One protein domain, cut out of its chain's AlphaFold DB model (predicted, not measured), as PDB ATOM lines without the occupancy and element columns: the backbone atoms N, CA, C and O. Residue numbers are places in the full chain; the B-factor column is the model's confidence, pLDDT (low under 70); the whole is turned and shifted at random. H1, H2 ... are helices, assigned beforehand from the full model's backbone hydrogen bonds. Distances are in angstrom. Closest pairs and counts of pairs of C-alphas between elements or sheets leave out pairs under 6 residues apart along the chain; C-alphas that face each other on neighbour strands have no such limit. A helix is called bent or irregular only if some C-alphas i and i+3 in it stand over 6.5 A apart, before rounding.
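What this domain is: This is residues 433 to 501 of the 578 residues of an uncharacterized protein of Porphyra umbilicalis (UniProt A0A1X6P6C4). What is the shape? H1b and H2 form a helical hairpin that H3 crosses; residues 492 to 501 stick out. How large? The printed part has 69 residues with three named helices, H1 to H3, all helix, only just compact, close to loose: radius of gyration of the C-alphas 12.8 A, spans 40, 29 and 14 A.

Where its parts are: Where is H1? Residues 434 to 454, from C-alpha (-40.942, -4.628, -39.295), were assigned as one helix by hydrogen bonds, but bent: C-alphas 442 and 445 are 7.3 A apart. Its arms are H1a, 434 to 442, 11.8 A, and H1b, 445 to 454, 14.2 A. What follows? H2, 456 to 469, spans 19.9 A; H3, 480 to 501, irregular with C-alphas 482 and 485 7.3 A apart, spans 30.6 A and ends at Val 501, with C-alpha 501 at (-52.066, 14.224, -27.785).

How they stand to each other: How does H1b meet H2? This hairpin's closest C-alphas, Leu 451 and Ala 459, are 4.9 A apart. And H3? It touches H1b with residues 480 to 490 alone, closest C-alphas Ala 449 and Phe 487, 4.0 A, at a steep tilt of 68 degrees, only just short of perpendicular. Every O i to N i+4 pair is within hydrogen-bond range in H1a, H1b and H2, 15 of 18 in H3.

The domain as a whole: Any cut? The printed part has no cut. Low confidence? No printed residue is under 70.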
ATOM      1  N   SER A 433     -37.151  -7.006 -37.375       83.00
ATOM      2  CA  SER A 433     -37.754  -6.724 -38.687       83.00
ATOM      3  C   SER A 433     -39.178  -6.176 -38.530       83.00
ATOM      4  O   SER A 433     -39.872  -6.540 -37.583       83.00
ATOM      5  N   LEU A 434     -39.647  -5.318 -39.447       81.94
ATOM      6  CA  LEU A 434     -40.942  -4.628 -39.295       81.94
ATOM      7  C   LEU A 434     -42.127  -5.550 -38.905       81.94
ATOM      8  O   LEU A 434     -42.891  -5.149 -38.025       81.94
ATOM      9  N   PRO A 435     -42.276  -6.786 -39.434       87.00
ATOM     10  CA  PRO A 435     -43.305  -7.721 -38.965       87.00
ATOM     11  C   PRO A 435     -43.096  -8.209 -37.521       87.00
ATOM     12  O   PRO A 435     -44.059  -8.301 -36.762       87.00
ATOM     13  N   ALA A 436     -41.853  -8.494 -37.120       83.12
ATOM     14  CA  ALA A 436     -41.515  -8.899 -35.755       83.12
ATOM     15  C   ALA A 436     -41.678  -7.736 -34.760       83.12
ATOM     16  O   ALA A 436     -42.205  -7.931 -33.667       83.12
ATOM     17  N   ALA A 437     -41.320  -6.513 -35.164       83.88
ATOM     18  CA  ALA A 437     -41.586  -5.293 -34.410       83.88
ATOM     19  C   ALA A 437     -43.097  -5.085 -34.221       83.88
ATOM     20  O   ALA A 437     -43.557  -4.885 -33.099       83.88
ATOM     21  N   ALA A 438     -43.886  -5.187 -35.295       86.50
ATOM     22  CA  ALA A 438     -45.340  -5.064 -35.235       86.50
ATOM     23  C   ALA A 438     -45.970  -6.129 -34.321       86.50
ATOM     24  O   ALA A 438     -46.806  -5.792 -33.487       86.50
ATOM     25  N   PHE A 439     -45.529  -7.389 -34.401       89.00
ATOM     26  CA  PHE A 439     -45.961  -8.451 -33.487       89.00
ATOM     27  C   PHE A 439     -45.592  -8.156 -32.024       89.00
ATOM     28  O   PHE A 439     -46.433  -8.312 -31.134       89.00
ATOM     29  N   TYR A 440     -44.369  -7.682 -31.766       87.25
ATOM     30  CA  TYR A 440     -43.929  -7.328 -30.418       87.25
ATOM     31  C   TYR A 440     -44.805  -6.219 -29.815       87.25
ATOM     32  O   TYR A 440     -45.314  -6.366 -28.702       87.25
ATOM     33  N   TRP A 441     -45.039  -5.141 -30.573       87.62
ATOM     34  CA  TRP A 441     -45.779  -3.963 -30.108       87.62
ATOM     35  C   TRP A 441     -47.297  -4.140 -30.068       87.62
ATOM     36  O   TRP A 441     -47.931  -3.565 -29.188       87.62
ATOM     37  N   ALA A 442     -47.887  -4.911 -30.985       89.50
ATOM     38  CA  ALA A 442     -49.338  -5.095 -31.062       89.50
ATOM     39  C   ALA A 442     -49.853  -6.301 -30.257       89.50
ATOM     40  O   ALA A 442     -51.019  -6.303 -29.868       89.50
ATOM     41  N   ALA A 443     -49.016  -7.317 -30.005       91.38
ATOM     42  CA  ALA A 443     -49.431  -8.554 -29.339       91.38
ATOM     43  C   ALA A 443     -48.575  -8.912 -28.113       91.38
ATOM     44  O   ALA A 443     -49.117  -8.993 -27.013       91.38
ATOM     45  N   HIS A 444     -47.259  -9.115 -28.267       92.56
ATOM     46  CA  HIS A 444     -46.407  -9.690 -27.207       92.56
ATOM     47  C   HIS A 444     -46.342  -8.817 -25.948       92.56
ATOM     48  O   HIS A 444     -46.728  -9.262 -24.866       92.56
ATOM     49  N   ALA A 445     -45.883  -7.569 -26.082       91.50
ATOM     50  CA  ALA A 445     -45.725  -6.671 -24.942       91.50
ATOM     51  C   ALA A 445     -47.078  -6.267 -24.315       91.50
ATOM     52  O   ALA A 445     -47.181  -6.345 -23.089       91.50
ATOM     53  N   PRO A 446     -48.146  -5.935 -25.079       93.75
ATOM     54  CA  PRO A 446     -49.473  -5.692 -24.507       93.75
ATOM     55  C   PRO A 446     -50.060  -6.894 -23.758       93.75
ATOM     56  O   PRO A 446     -50.638  -6.712 -22.688       93.75
ATOM     57  N   LEU A 447     -49.891  -8.122 -24.266       95.12
ATOM     58  CA  LEU A 447     -50.374  -9.333 -23.598       95.12
ATOM     59  C   LEU A 447     -49.645  -9.571 -22.272       95.12
ATOM     60  O   LEU A 447     -50.289  -9.808 -21.251       95.12
ATOM     61  N   LEU A 448     -48.314  -9.477 -22.260       94.50
ATOM     62  CA  LEU A 448     -47.531  -9.661 -21.038       94.50
ATOM     63  C   LEU A 448     -47.789  -8.540 -20.019       94.50
ATOM     64  O   LEU A 448     -47.944  -8.834 -18.832       94.50
ATOM     65  N   ALA A 449     -47.954  -7.294 -20.473       91.75
ATOM     66  CA  ALA A 449     -48.379  -6.167 -19.645       91.75
ATOM     67  C   ALA A 449     -49.781  -6.371 -19.038       91.75
ATOM     68  O   ALA A 449     -49.973  -6.143 -17.845       91.75
ATOM     69  N   ALA A 450     -50.755  -6.850 -19.819       92.31
ATOM     70  CA  ALA A 450     -52.092  -7.165 -19.316       92.31
ATOM     71  C   ALA A 450     -52.053  -8.302 -18.281       92.31
ATOM     72  O   ALA A 450     -52.689  -8.208 -17.233       92.31
ATOM     73  N   LEU A 451     -51.245  -9.341 -18.520       93.12
ATOM     74  CA  LEU A 451     -51.033 -10.428 -17.565       93.12
ATOM     75  C   LEU A 451     -50.375  -9.926 -16.263       93.12
ATOM     76  O   LEU A 451     -50.812 -10.332 -15.189       93.12
ATOM     77  N   PHE A 452     -49.406  -9.002 -16.320       90.94
ATOM     78  CA  PHE A 452     -48.860  -8.353 -15.116       90.94
ATOM     79  C   PHE A 452     -49.957  -7.662 -14.291       90.94
ATOM     80  O   PHE A 452     -50.043  -7.877 -13.083       90.94
ATOM     81  N   VAL A 453     -50.816  -6.876 -14.949       88.56
ATOM     82  CA  VAL A 453     -51.904  -6.119 -14.302       88.56
ATOM     83  C   VAL A 453     -52.984  -7.036 -13.721       88.56
ATOM     84  O   VAL A 453     -53.483  -6.765 -12.631       88.56
ATOM     85  N   CYS A 454     -53.342  -8.128 -14.403       91.62
ATOM     86  CA  CYS A 454     -54.299  -9.108 -13.882       91.62
ATOM     87  C   CYS A 454     -53.749  -9.881 -12.674       91.62
ATOM     88  O   CYS A 454     -54.474 -10.098 -11.704       91.62
ATOM     89  N   GLY A 455     -52.482 -10.300 -12.737       90.12
ATOM     90  CA  GLY A 455     -51.791 -11.010 -11.664       90.12
ATOM     91  C   GLY A 455     -52.391 -12.368 -11.262       90.12
ATOM     92  O   GLY A 455     -53.356 -12.883 -11.835       90.12
ATOM     93  N   GLY A 456     -51.773 -12.971 -10.244       89.12
ATOM     94  CA  GLY A 456     -52.213 -14.227  -9.633       89.12
ATOM     95  C   GLY A 456     -52.200 -15.451 -10.561       89.12
ATOM     96  O   GLY A 456     -51.787 -15.405 -11.720       89.12
ATOM     97  N   ALA A 457     -52.706 -16.574 -10.043       92.19
ATOM     98  CA  ALA A 457     -52.556 -17.891 -10.669       92.19
ATOM     99  C   ALA A 457     -53.121 -17.999 -12.102       92.19
ATOM    100  O   ALA A 457     -52.624 -18.800 -12.897       92.19
ATOM    101  N   ALA A 458     -54.137 -17.200 -12.447       93.19
ATOM    102  CA  ALA A 458     -54.697 -17.148 -13.797       93.19
ATOM    103  C   ALA A 458     -53.746 -16.447 -14.782       93.19
ATOM    104  O   ALA A 458     -53.456 -16.994 -15.849       93.19
ATOM    105  N   ALA A 459     -53.201 -15.284 -14.412       93.25
ATOM    106  CA  ALA A 459     -52.224 -14.596 -15.244       93.25
ATOM    107  C   ALA A 459     -50.880 -15.332 -15.287       93.25
ATOM    108  O   ALA A 459     -50.226 -15.355 -16.328       93.25
ATOM    109  N   ASP A 460     -50.490 -16.012 -14.210       92.25
ATOM    110  CA  ASP A 460     -49.337 -16.911 -14.204       92.25
ATOM    111  C   ASP A 460     -49.522 -18.068 -15.201       92.25
ATOM    112  O   ASP A 460     -48.615 -18.390 -15.970       92.25
ATOM    113  N   ALA A 461     -50.708 -18.688 -15.234       95.25
ATOM    114  CA  ALA A 461     -51.028 -19.739 -16.196       95.25
ATOM    115  C   ALA A 461     -51.012 -19.220 -17.645       95.25
ATOM    116  O   ALA A 461     -50.468 -19.903 -18.517       95.25
ATOM    117  N   GLY A 462     -51.534 -18.012 -17.887       96.44
ATOM    118  CA  GLY A 462     -51.454 -17.318 -19.176       96.44
ATOM    119  C   GLY A 462     -50.014 -16.998 -19.588       96.44
ATOM    120  O   GLY A 462     -49.612 -17.306 -20.706       96.44
ATOM    121  N   THR A 463     -49.199 -16.494 -18.661       94.75
ATOM    122  CA  THR A 463     -47.776 -16.177 -18.875       94.75
ATOM    123  C   THR A 463     -46.983 -17.436 -19.232       94.75
ATOM    124  O   THR A 463     -46.249 -17.452 -20.216       94.75
ATOM    125  N   ARG A 464     -47.209 -18.547 -18.518       95.75
ATOM    126  CA  ARG A 464     -46.639 -19.864 -18.851       95.75
ATOM    127  C   ARG A 464     -47.141 -20.423 -20.184       95.75
ATOM    128  O   ARG A 464     -46.407 -21.142 -20.861       95.75
ATOM    129  N   ALA A 465     -48.386 -20.141 -20.566       96.62
ATOM    130  CA  ALA A 465     -48.927 -20.548 -21.862       96.62
ATOM    131  C   ALA A 465     -48.292 -19.751 -23.012       96.62
ATOM    132  O   ALA A 465     -47.918 -20.355 -24.014       96.62
ATOM    133  N   TRP A 466     -48.086 -18.444 -22.835       96.38
ATOM    134  CA  TRP A 466     -47.363 -17.601 -23.788       96.38
ATOM    135  C   TRP A 466     -45.895 -18.014 -23.913       96.38
ATOM    136  O   TRP A 466     -45.427 -18.255 -25.020       96.38
ATOM    137  N   ALA A 467     -45.205 -18.234 -22.789       94.00
ATOM    138  CA  ALA A 467     -43.835 -18.747 -22.767       94.00
ATOM    139  C   ALA A 467     -43.697 -20.085 -23.528       94.00
ATOM    140  O   ALA A 467     -42.747 -20.265 -24.286       94.00
ATOM    141  N   ARG A 468     -44.671 -21.006 -23.404       95.31
ATOM    142  CA  ARG A 468     -44.730 -22.226 -24.238       95.31
ATOM    143  C   ARG A 468     -44.955 -21.924 -25.722       95.31
ATOM    144  O   ARG A 468     -44.374 -22.610 -26.557       95.31
ATOM    145  N   ALA A 469     -45.803 -20.952 -26.052       93.44
ATOM    146  CA  ALA A 469     -46.135 -20.603 -27.434       93.44
ATOM    147  C   ALA A 469     -44.952 -19.972 -28.189       93.44
ATOM    148  O   ALA A 469     -44.760 -20.289 -29.359       93.44
ATOM    149  N   VAL A 470     -44.135 -19.153 -27.514       88.94
ATOM    150  CA  VAL A 470     -42.897 -18.571 -28.075       88.94
ATOM    151  C   VAL A 470     -41.671 -19.492 -27.959       88.94
ATOM    152  O   VAL A 470     -40.574 -19.100 -28.335       88.94
ATOM    153  N   GLY A 471     -41.833 -20.722 -27.453       89.00
ATOM    154  CA  GLY A 471     -40.753 -21.714 -27.378       89.00
ATOM    155  C   GLY A 471     -39.705 -21.472 -26.283       89.00
ATOM    156  O   GLY A 471     -38.603 -22.009 -26.381       89.00
ATOM    157  N   ALA A 472     -40.023 -20.695 -25.242       87.38
ATOM    158  CA  ALA A 472     -39.080 -20.372 -24.170       87.38
ATOM    159  C   ALA A 472     -38.541 -21.643 -23.466       87.38
ATOM    160  O   ALA A 472     -39.331 -22.553 -23.195       87.38
ATOM    161  N   PRO A 473     -37.244 -21.719 -23.088       82.44
ATOM    162  CA  PRO A 473     -36.644 -22.949 -22.548       82.44
ATOM    163  C   PRO A 473     -37.204 -23.414 -21.196       82.44
ATOM    164  O   PRO A 473     -37.171 -24.607 -20.892       82.44
ATOM    165  N   ARG A 474     -37.703 -22.484 -20.368       86.56
ATOM    166  CA  ARG A 474     -38.285 -22.744 -19.038       86.56
ATOM    167  C   ARG A 474     -39.665 -22.092 -18.890       86.56
ATOM    168  O   ARG A 474     -39.855 -21.179 -18.093       86.56
ATOM    169  N   PRO A 475     -40.692 -22.558 -19.617       90.56
ATOM    170  CA  PRO A 475     -42.015 -21.943 -19.589       90.56
ATOM    171  C   PRO A 475     -42.855 -22.426 -18.386       90.56
ATOM    172  O   PRO A 475     -44.081 -22.301 -18.367       90.56
ATOM    173  N   ASP A 476     -42.200 -23.049 -17.408       91.81
ATOM    174  CA  ASP A 476     -42.729 -23.512 -16.131       91.81
ATOM    175  C   ASP A 476     -42.373 -22.567 -14.971       91.81
ATOM    176  O   ASP A 476     -43.181 -22.432 -14.057       91.81
ATOM    177  N   VAL A 477     -41.224 -21.876 -15.034       88.88
ATOM    178  CA  VAL A 477     -40.821 -20.868 -14.029       88.88
ATOM    179  C   VAL A 477     -41.448 -19.496 -14.281       88.88
ATOM    180  O   VAL A 477     -41.537 -18.692 -13.359       88.88
ATOM    181  N   ALA A 478     -41.920 -19.243 -15.507       91.12
ATOM    182  CA  ALA A 478     -42.549 -17.980 -15.876       91.12
ATOM    183  C   ALA A 478     -43.757 -17.657 -14.968       91.12
ATOM    184  O   ALA A 478     -44.619 -18.509 -14.717       91.12
ATOM    185  N   ALA A 479     -43.831 -16.411 -14.505       90.62
ATOM    186  CA  ALA A 479     -44.880 -15.886 -13.633       90.62
ATOM    187  C   ALA A 479     -45.250 -14.460 -14.059       90.62
ATOM    188  O   ALA A 479     -44.415 -13.741 -14.607       90.62
ATOM    189  N   ALA A 480     -46.485 -14.033 -13.798       89.31
ATOM    190  CA  ALA A 480     -46.987 -12.727 -14.223       89.31
ATOM    191  C   ALA A 480     -46.154 -11.563 -13.657       89.31
ATOM    192  O   ALA A 480     -45.995 -10.543 -14.321       89.31
ATOM    193  N   THR A 481     -45.556 -11.737 -12.474       87.31
ATOM    194  CA  THR A 481     -44.635 -10.783 -11.831       87.31
ATOM    195  C   THR A 481     -43.402 -10.449 -12.676       87.31
ATOM    196  O   THR A 481     -42.948  -9.304 -12.651       87.31
ATOM    197  N   MET A 482     -42.891 -11.405 -13.458       88.50
ATOM    198  CA  MET A 482     -41.740 -11.211 -14.354       88.50
ATOM    199  C   MET A 482     -42.078 -10.309 -15.550       88.50
ATOM    200  O   MET A 482     -41.184  -9.756 -16.183       88.50
ATOM    201  N   ASN A 483     -43.364 -10.125 -15.862       88.50
ATOM    202  CA  ASN A 483     -43.813  -9.333 -17.008       88.50
ATOM    203  C   ASN A 483     -43.797  -7.812 -16.737       88.50
ATOM    204  O   ASN A 483     -44.169  -7.022 -17.606       88.50
ATOM    205  N   SER A 484     -43.392  -7.400 -15.532       84.62
ATOM    206  CA  SER A 484     -43.379  -6.010 -15.059       84.62
ATOM    207  C   SER A 484     -42.646  -5.040 -16.000       84.62
ATOM    208  O   SER A 484     -43.131  -3.938 -16.257       84.62
ATOM    209  N   LEU A 485     -41.542  -5.484 -16.608       85.31
ATOM    210  CA  LEU A 485     -40.760  -4.704 -17.574       85.31
ATOM    211  C   LEU A 485     -41.547  -4.374 -18.855       85.31
ATOM    212  O   LEU A 485     -41.535  -3.220 -19.293       85.31
ATOM    213  N   TYR A 486     -42.317  -5.330 -19.396       87.31
ATOM    214  CA  TYR A 486     -43.229  -5.076 -20.521       87.31
ATOM    215  C   TYR A 486     -44.350  -4.105 -20.134       87.31
ATOM    216  O   TYR A 486     -44.714  -3.244 -20.934       87.31
ATOM    217  N   PHE A 487     -44.874  -4.199 -18.904       86.12
ATOM    218  CA  PHE A 487     -45.867  -3.241 -18.414       86.12
ATOM    219  C   PHE A 487     -45.312  -1.813 -18.395       86.12
ATOM    220  O   PHE A 487     -45.961  -0.923 -18.942       86.12
ATOM    221  N   TRP A 488     -44.112  -1.573 -17.857       81.81
ATOM    222  CA  TRP A 488     -43.518  -0.227 -17.856       81.81
ATOM    223  C   TRP A 488     -43.176   0.284 -19.249       81.81
ATOM    224  O   TRP A 488     -43.317   1.478 -19.509       81.81
ATOM    225  N   GLU A 489     -42.761  -0.592 -20.160       83.50
ATOM    226  CA  GLU A 489     -42.480  -0.205 -21.537       83.50
ATOM    227  C   GLU A 489     -43.751   0.207 -22.296       83.50
ATOM    228  O   GLU A 489     -43.780   1.273 -22.919       83.50
ATOM    229  N   VAL A 490     -44.826  -0.581 -22.193       85.31
ATOM    230  CA  VAL A 490     -46.136  -0.247 -22.776       85.31
ATOM    231  C   VAL A 490     -46.717   1.004 -22.108       85.31
ATOM    232  O   VAL A 490     -47.102   1.948 -22.794       85.31
ATOM    233  N   TRP A 491     -46.731   1.065 -20.775       83.75
ATOM    234  CA  TRP A 491     -47.297   2.180 -20.009       83.75
ATOM    235  C   TRP A 491     -46.521   3.488 -20.199       83.75
ATOM    236  O   TRP A 491     -47.125   4.547 -20.365       83.75
ATOM    237  N   GLY A 492     -45.188   3.432 -20.253       80.38
ATOM    238  CA  GLY A 492     -44.331   4.582 -20.538       80.38
ATOM    239  C   GLY A 492     -44.579   5.157 -21.934       80.38
ATOM    240  O   GLY A 492     -44.708   6.373 -22.083       80.38
ATOM    241  N   ARG A 493     -44.745   4.289 -22.943       82.50
ATOM    242  CA  ARG A 493     -45.129   4.687 -24.310       82.50
ATOM    243  C   ARG A 493     -46.533   5.288 -24.357       82.50
ATOM    244  O   ARG A 493     -46.698   6.359 -24.934       82.50
ATOM    245  N   LEU A 494     -47.514   4.677 -23.688       84.25
ATOM    246  CA  LEU A 494     -48.879   5.211 -23.588       84.25
ATOM    247  C   LEU A 494     -48.917   6.577 -22.881       84.25
ATOM    248  O   LEU A 494     -49.574   7.488 -23.373       84.25
ATOM    249  N   ARG A 495     -48.158   6.782 -21.793       81.94
ATOM    250  CA  ARG A 495     -48.009   8.097 -21.132       81.94
ATOM    251  C   ARG A 495     -47.218   9.110 -21.966       81.94
ATOM    252  O   ARG A 495     -47.386  10.314 -21.775       81.94
ATOM    253  N   GLY A 496     -46.340   8.659 -22.859       78.44
ATOM    254  CA  GLY A 496     -45.691   9.499 -23.869       78.44
ATOM    255  C   GLY A 496     -46.702  10.002 -24.897       78.44
ATOM    256  O   GLY A 496     -46.904  11.206 -25.019       78.44
ATOM    257  N   ALA A 497     -47.408   9.077 -25.552       82.38
ATOM    258  CA  ALA A 497     -48.450   9.380 -26.529       82.38
ATOM    259  C   ALA A 497     -49.584  10.231 -25.933       82.38
ATOM    260  O   ALA A 497     -49.989  11.215 -26.540       82.38
ATOM    261  N   TRP A 498     -50.043   9.928 -24.712       84.62
ATOM    262  CA  TRP A 498     -51.064  10.725 -24.026       84.62
ATOM    263  C   TRP A 498     -50.613  12.172 -23.799       84.62
ATOM    264  O   TRP A 498     -51.383  13.092 -24.052       84.62
ATOM    265  N   ARG A 499     -49.364  12.399 -23.368       83.50
ATOM    266  CA  ARG A 499     -48.822  13.761 -23.220       83.50
ATOM    267  C   ARG A 499     -48.669  14.478 -24.560       83.50
ATOM    268  O   ARG A 499     -48.900  15.676 -24.605       83.50
ATOM    269  N   TRP A 500     -48.345  13.764 -25.636       82.00
ATOM    270  CA  TRP A 500     -48.271  14.347 -26.979       82.00
ATOM    271  C   TRP A 500     -49.651  14.741 -27.540       82.00
ATOM    272  O   TRP A 500     -49.780  15.817 -28.112       82.00
ATOM    273  N   VAL A 501     -50.691  13.923 -27.329       87.12
ATOM    274  CA  VAL A 501     -52.066  14.224 -27.785       87.12
ATOM    275  C   VAL A 501     -52.757  15.273 -26.904       87.12
ATOM    276  O   VAL A 501     -53.390  16.187 -27.423       87.12
TER     277      VAL A 501